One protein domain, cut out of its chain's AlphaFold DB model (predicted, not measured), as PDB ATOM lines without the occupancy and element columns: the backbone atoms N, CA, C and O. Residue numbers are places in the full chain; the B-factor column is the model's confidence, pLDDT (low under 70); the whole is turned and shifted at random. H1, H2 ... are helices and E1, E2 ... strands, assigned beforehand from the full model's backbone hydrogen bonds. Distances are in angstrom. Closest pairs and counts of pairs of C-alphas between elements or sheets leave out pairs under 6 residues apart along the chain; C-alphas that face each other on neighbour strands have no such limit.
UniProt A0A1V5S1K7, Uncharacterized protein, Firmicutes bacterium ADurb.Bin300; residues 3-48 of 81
ATOM      1  N   PRO A   3      25.134  41.845  13.216       94.06
ATOM      2  CA  PRO A   3      24.728  42.202  14.562       94.06
ATOM      3  C   PRO A   3      23.226  41.951  14.693       94.06
ATOM      4  O   PRO A   3      22.465  42.126  13.736       94.06
ATOM      5  N   ILE A   4      22.799  41.480  15.858       94.62
ATOM      6  CA  ILE A   4      21.389  41.221  16.136       94.62
ATOM      7  C   ILE A   4      20.931  42.018  17.344       94.62
ATOM      8  O   ILE A   4      21.672  42.200  18.310       94.62
ATOM      9  N   GLN A   5      19.677  42.456  17.298       94.06
ATOM     10  CA  GLN A   5      19.023  42.992  18.477       94.06
ATOM     11  C   GLN A   5      18.800  41.861  19.476       94.06
ATOM     12  O   GLN A   5      18.335  40.774  19.124       94.06
ATOM     13  N   THR A   6      19.131  42.129  20.729       91.12
ATOM     14  CA  THR A   6      18.867  41.233  21.853       91.12
ATOM     15  C   THR A   6      17.968  41.945  22.856       91.12
ATOM     16  O   THR A   6      17.779  43.158  22.769       91.12
ATOM     17  N   LYS A   7      17.447  41.225  23.856       93.25
ATOM     18  CA  LYS A   7      16.631  41.843  24.916       93.25
ATOM     19  C   LYS A   7      17.382  42.886  25.760       93.25
ATOM     20  O   LYS A   7      16.741  43.669  26.441       93.25
ATOM     21  N   TRP A   8      18.717  42.881  25.729       92.44
ATOM     22  CA  TRP A   8      19.560  43.816  26.483       92.44
ATOM     23  C   TRP A   8      20.039  45.002  25.639       92.44
ATOM     24  O   TRP A   8      20.736  45.870  26.157       92.44
ATOM     25  N   THR A   9      19.746  45.032  24.335       94.31
ATOM     26  CA  THR A   9      20.197  46.111  23.447       94.31
ATOM     27  C   THR A   9      19.562  47.430  23.880       94.31
ATOM     28  O   THR A   9      18.340  47.559  23.857       94.31
ATOM     29  N   ASN A  10      20.392  48.401  24.261       95.38
ATOM     30  CA  ASN A  10      19.962  49.704  24.781       95.38
ATOM     31  C   ASN A  10      20.563  50.892  24.015       95.38
ATOM     32  O   ASN A  10      20.191  52.032  24.278       95.38
ATOM     33  N   VAL A  11      21.465  50.641  23.061       96.44
ATOM     34  CA  VAL A  11      22.099  51.686  22.258       96.44
ATOM     35  C   VAL A  11      22.322  51.223  20.820       96.44
ATOM     36  O   VAL A  11      22.523  50.037  20.536       96.44
ATOM     37  N   VAL A  12      22.301  52.188  19.903       96.81
ATOM     38  CA  VAL A  12      22.730  52.024  18.514       96.81
ATOM     39  C   VAL A  12      23.957  52.902  18.314       96.81
ATOM     40  O   VAL A  12      23.868  54.121  18.435       96.81
ATOM     41  N   LEU A  13      25.103  52.285  18.045       94.44
ATOM     42  CA  LEU A  13      26.340  52.997  17.754       94.44
ATOM     43  C   LEU A  13      26.384  53.327  16.267       94.44
ATOM     44  O   LEU A  13      26.151  52.457  15.422       94.44
ATOM     45  N   THR A  14      26.692  54.579  15.962       94.56
ATOM     46  CA  THR A  14      26.774  55.101  14.600       94.56
ATOM     47  C   THR A  14      28.170  55.660  14.353       94.56
ATOM     48  O   THR A  14      28.822  56.173  15.263       94.56
ATOM     49  N   ALA A  15      28.653  55.519  13.123       91.12
ATOM     50  CA  ALA A  15      29.909  56.103  12.675       91.12
ATOM     51  C   ALA A  15      29.827  56.382  11.172       91.12
ATOM     52  O   ALA A  15      29.144  55.658  10.443       91.12
ATOM     53  N   ASP A  16      30.533  57.414  10.715       92.69
ATOM     54  CA  ASP A  16      30.565  57.778   9.300       92.69
ATOM     55  C   ASP A  16      31.088  56.611   8.457       92.69
ATOM     56  O   ASP A  16      32.110  56.002   8.774       92.69
ATOM     57  N   ASN A  17      30.388  56.312   7.360       90.38
ATOM     58  CA  ASN A  17      30.690  55.200   6.450       90.38
ATOM     59  C   ASN A  17      30.621  53.793   7.082       90.38
ATOM     60  O   ASN A  17      31.131  52.836   6.498       90.38
ATOM     61  N   CYS A  18      29.963  53.643   8.235       88.56
ATOM     62  CA  CYS A  18      29.703  52.354   8.873       88.56
ATOM     63  C   CYS A  18      28.201  52.064   8.943       88.56
ATOM     64  O   CYS A  18      27.375  52.968   9.061       88.56
ATOM     65  N   GLU A  19      27.838  50.782   8.920       89.94
ATOM     66  CA  GLU A  19      26.479  50.371   9.275       89.94
ATOM     67  C   GLU A  19      26.239  50.551  10.784       89.94
ATOM     68  O   GLU A  19      27.153  50.406  11.599       89.94
ATOM     69  N   ASN A  20      24.987  50.826  11.157       93.88
ATOM     70  CA  ASN A  20      24.577  50.949  12.553       93.88
ATOM     71  C   ASN A  20      24.865  49.658  13.332       93.88
ATOM     72  O   ASN A  20      24.435  48.568  12.939       93.88
ATOM     73  N   LEU A  21      25.521  49.789  14.484       94.38
ATOM     74  CA  LEU A  21      25.854  48.665  15.351       94.38
ATOM     75  C   LEU A  21      24.944  48.638  16.580       94.38
ATOM     76  O   LEU A  21      24.976  49.522  17.432       94.38
ATOM     77  N   LEU A  22      24.150  47.575  16.689       95.31
ATOM     78  CA  LEU A  22      23.318  47.306  17.858       95.31
ATOM     79  C   LEU A  22      24.186  46.814  19.017       95.31
ATOM     80  O   LEU A  22      24.901  45.813  18.879       95.31
ATOM     81  N   ALA A  23      24.095  47.486  20.163       94.94
ATOM     82  CA  ALA A  23      24.905  47.162  21.326       94.94
ATOM     83  C   ALA A  23      24.148  47.331  22.651       94.94
ATOM     84  O   ALA A  23      23.049  47.888  22.735       94.94
ATOM     85  N   THR A  24      24.768  46.807  23.695       94.44
ATOM     86  CA  THR A  24      24.406  47.016  25.089       94.44
ATOM     87  C   THR A  24      25.574  47.711  25.765       94.44
ATOM     88  O   THR A  24      26.674  47.157  25.803       94.44
ATOM     89  N   THR A  25      25.331  48.900  26.300       92.50
ATOM     90  CA  THR A  25      26.287  49.619  27.144       92.50
ATOM     91  C   THR A  25      25.954  49.383  28.610       92.50
ATOM     92  O   THR A  25      24.795  49.510  29.014       92.50
ATOM     93  N   THR A  26      26.978  49.058  29.392       89.44
ATOM     94  CA  THR A  26      26.949  48.957  30.852       89.44
ATOM     95  C   THR A  26      28.086  49.790  31.452       89.44
ATOM     96  O   THR A  26      28.925  50.334  30.735       89.44
ATOM     97  N   ASP A  27      28.136  49.869  32.778       86.75
ATOM     98  CA  ASP A  27      29.265  50.403  33.553       86.75
ATOM     99  C   ASP A  27      30.608  49.713  33.236       86.75
ATOM    100  O   ASP A  27      31.668  50.330  33.312       86.75
ATOM    101  N   ARG A  28      30.563  48.436  32.842       83.94
ATOM    102  CA  ARG A  28      31.736  47.598  32.539       83.94
ATOM    103  C   ARG A  28      32.174  47.626  31.076       83.94
ATOM    104  O   ARG A  28      33.201  47.032  30.750       83.94
ATOM    105  N   GLY A  29      31.418  48.274  30.191       88.31
ATOM    106  CA  GLY A  29      31.796  48.431  28.790       88.31
ATOM    107  C   GLY A  29      30.640  48.268  27.813       88.31
ATOM    108  O   GLY A  29      29.476  48.499  28.130       88.31
ATOM    109  N   ILE A  30      30.985  47.897  26.582       91.62
ATOM    110  CA  ILE A  30      30.055  47.820  25.458       91.62
ATOM    111  C   ILE A  30      30.143  46.426  24.851       91.62
ATOM    112  O   ILE A  30      31.228  45.955  24.513       91.62
ATOM    113  N   ALA A  31      28.996  45.781  24.678       93.12
ATOM    114  CA  ALA A  31      28.912  44.463  24.070       93.12
ATOM    115  C   ALA A  31      27.906  44.450  22.914       93.12
ATOM    116  O   ALA A  31      26.785  44.943  23.022       93.12
ATOM    117  N   SER A  32      28.312  43.844  21.798       94.12
ATOM    118  CA  SER A  32      27.467  43.601  20.626       94.12
ATOM    119  C   SER A  32      27.309  42.100  20.405       94.12
ATOM    120  O   SER A  32      28.295  41.364  20.475       94.12
ATOM    121  N   CYS A  33      26.096  41.642  20.107       94.94
ATOM    122  CA  CYS A  33      25.832  40.237  19.811       94.94
ATOM    123  C   CYS A  33      25.709  40.027  18.304       94.94
ATOM    124  O   CYS A  33      25.014  40.774  17.614       94.94
ATOM    125  N   TRP A  34      26.353  38.980  17.799       95.31
ATOM    126  CA  TRP A  34      26.387  38.682  16.377       95.31
ATOM    127  C   TRP A  34      25.873  37.283  16.101       95.31
ATOM    128  O   TRP A  34      26.302  36.305  16.716       95.31
ATOM    129  N   ARG A  35      24.990  37.172  15.109       94.88
ATOM    130  CA  ARG A  35      24.487  35.880  14.656       94.88
ATOM    131  C   ARG A  35      25.253  35.419  13.426       94.88
ATOM    132  O   ARG A  35      25.234  36.074  12.378       94.88
ATOM    133  N   LEU A  36      25.889  34.259  13.555       95.50
ATOM    134  CA  LEU A  36      26.480  33.537  12.433       95.50
ATOM    135  C   LEU A  36      25.379  33.094  11.463       95.50
ATOM    136  O   LEU A  36      24.328  32.582  11.873       95.50
ATOM    137  N   THR A  37      25.634  33.247  10.169       96.06
ATOM    138  CA  THR A  37      24.820  32.621   9.119       96.06
ATOM    139  C   THR A  37      24.998  31.100   9.139       96.06
ATOM    140  O   THR A  37      25.920  30.583   9.762       96.06
ATOM    141  N   PHE A  38      24.131  30.348   8.454       96.06
ATOM    142  CA  PHE A  38      24.254  28.883   8.412       96.06
ATOM    143  C   PHE A  38      25.608  28.416   7.854       96.06
ATOM    144  O   PHE A  38      26.232  27.533   8.434       96.06
ATOM    145  N   LYS A  39      26.100  29.065   6.788       96.56
ATOM    146  CA  LYS A  39      27.416  28.770   6.201       96.56
ATOM    147  C   LYS A  39      28.551  29.011   7.201       96.56
ATOM    148  O   LYS A  39      29.413  28.157   7.367       96.56
ATOM    149  N   GLU A  40      28.512  30.134   7.913       97.00
ATOM    150  CA  GLU A  40      29.529  30.471   8.917       97.00
ATOM    151  C   GLU A  40      29.474  29.541  10.130       97.00
ATOM    152  O   GLU A  40      30.520  29.167  10.649       97.00
ATOM    153  N   ARG A  41      28.280  29.104  10.555       96.31
ATOM    154  CA  ARG A  41      28.142  28.093  11.615       96.31
ATOM    155  C   ARG A  41      28.846  26.792  11.240       96.31
ATOM    156  O   ARG A  41      29.553  26.244  12.074       96.31
ATOM    157  N   LEU A  42      28.689  26.327   9.998       97.50
ATOM    158  CA  LEU A  42      29.397  25.140   9.513       97.50
ATOM    159  C   LEU A  42      30.913  25.369   9.478       97.50
ATOM    160  O   LEU A  42      31.666  24.537   9.969       97.50
ATOM    161  N   GLN A  43      31.371  26.514   8.971       97.25
ATOM    162  CA  GLN A  43      32.800  26.837   8.953       97.25
ATOM    163  C   GLN A  43      33.404  26.854  10.364       97.25
ATOM    164  O   GLN A  43      34.464  26.269  10.584       97.25
ATOM    165  N   VAL A  44      32.727  27.481  11.330       96.75
ATOM    166  CA  VAL A  44      33.162  27.502  12.734       96.75
ATOM    167  C   VAL A  44      33.113  26.103  13.345       96.75
ATOM    168  O   VAL A  44      34.043  25.742  14.051       96.75
ATOM    169  N   LEU A  45      32.099  25.289  13.039       97.00
ATOM    170  CA  LEU A  45      32.006  23.909  13.528       97.00
ATOM    171  C   LEU A  45      33.221  23.065  13.111       97.00
ATOM    172  O   LEU A  45      33.756  22.331  13.933       97.00
ATOM    173  N   PHE A  46      33.674  23.187  11.860       98.00
ATOM    174  CA  PHE A  46      34.805  22.400  11.354       98.00
ATOM    175  C   PHE A  46      36.178  22.997  11.682       98.00
ATOM    176  O   PHE A  46      37.154  22.261  11.777       98.00
ATOM    177  N   THR A  47      36.284  24.320  11.832       97.50
ATOM    178  CA  THR A  47      37.580  24.988  12.056       97.50
ATOM    179  C   THR A  47      37.833  25.380  13.506       97.50
ATOM    180  O   THR A  47      38.986  25.587  13.873       97.50
ATOM    181  N   GLY A  48      36.778  25.543  14.308       95.94
ATOM    182  CA  GLY A  48      36.832  26.090  15.664       95.94
ATOM    183  C   GLY A  48      37.289  27.551  15.738       95.94
ATOM    184  O   GLY A  48      37.639  28.019  16.817       95.94
TER     185      GLY A  48
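Overview. This is residues 3 to 48 of the 81 residues of an uncharacterized protein of Firmicutes bacterium ADurb.Bin300 (UniProt A0A1V5S1K7). A small three-stranded sheet stands at one end and a single helix, H1, at the other, joined by an outstretched link; residues 37 to 43, of which 38 to 43 belong to H1, stand free. The printed part has 46 residues, in chain order E1, E2, E3, H1, with under half in named elements; the class is mixed, helices and strands. The antiparallel sheet, order E1, E2, E3, is a meander, each strand the antiparallel neighbour of the one before. The whole is loose, radius of gyration of the C-alphas 13.3 A, spanning 35 by 27 by 17 A.

Arrangement. Inner strand E2, residues 21 to 26, has staggered pairing. Its residues 21 to 23 pair with E1, residues 11 to 13, in a hairpin at 127 degrees; N 13 and O 21 are 2.8 A apart, within hydrogen-bond range. Its residues 24 to 26 pair with E3, residues 29 to 31, in a hairpin at 142 degrees; N 24 and O 31 are 2.8 A apart, within hydrogen-bond range. H1, residues 38 to 47, is not on the sheet, and every O i to N i+4 pair in it is within hydrogen-bond range.

Along the chain. E1 measures 6.3 A from C-alpha 11 at (22.099, 51.686, 22.258), E2 15.5 A, E3 6.8 A and H1 14.4 A to C-alpha 47 at (37.580, 24.988, 12.056).

Size, cuts and confidence. The farthest C-alphas, of Asp 27 and Phe 46, are 36.2 A apart. The printed part has no cut, no link is long, and no printed residue is under 70 in pLDDT.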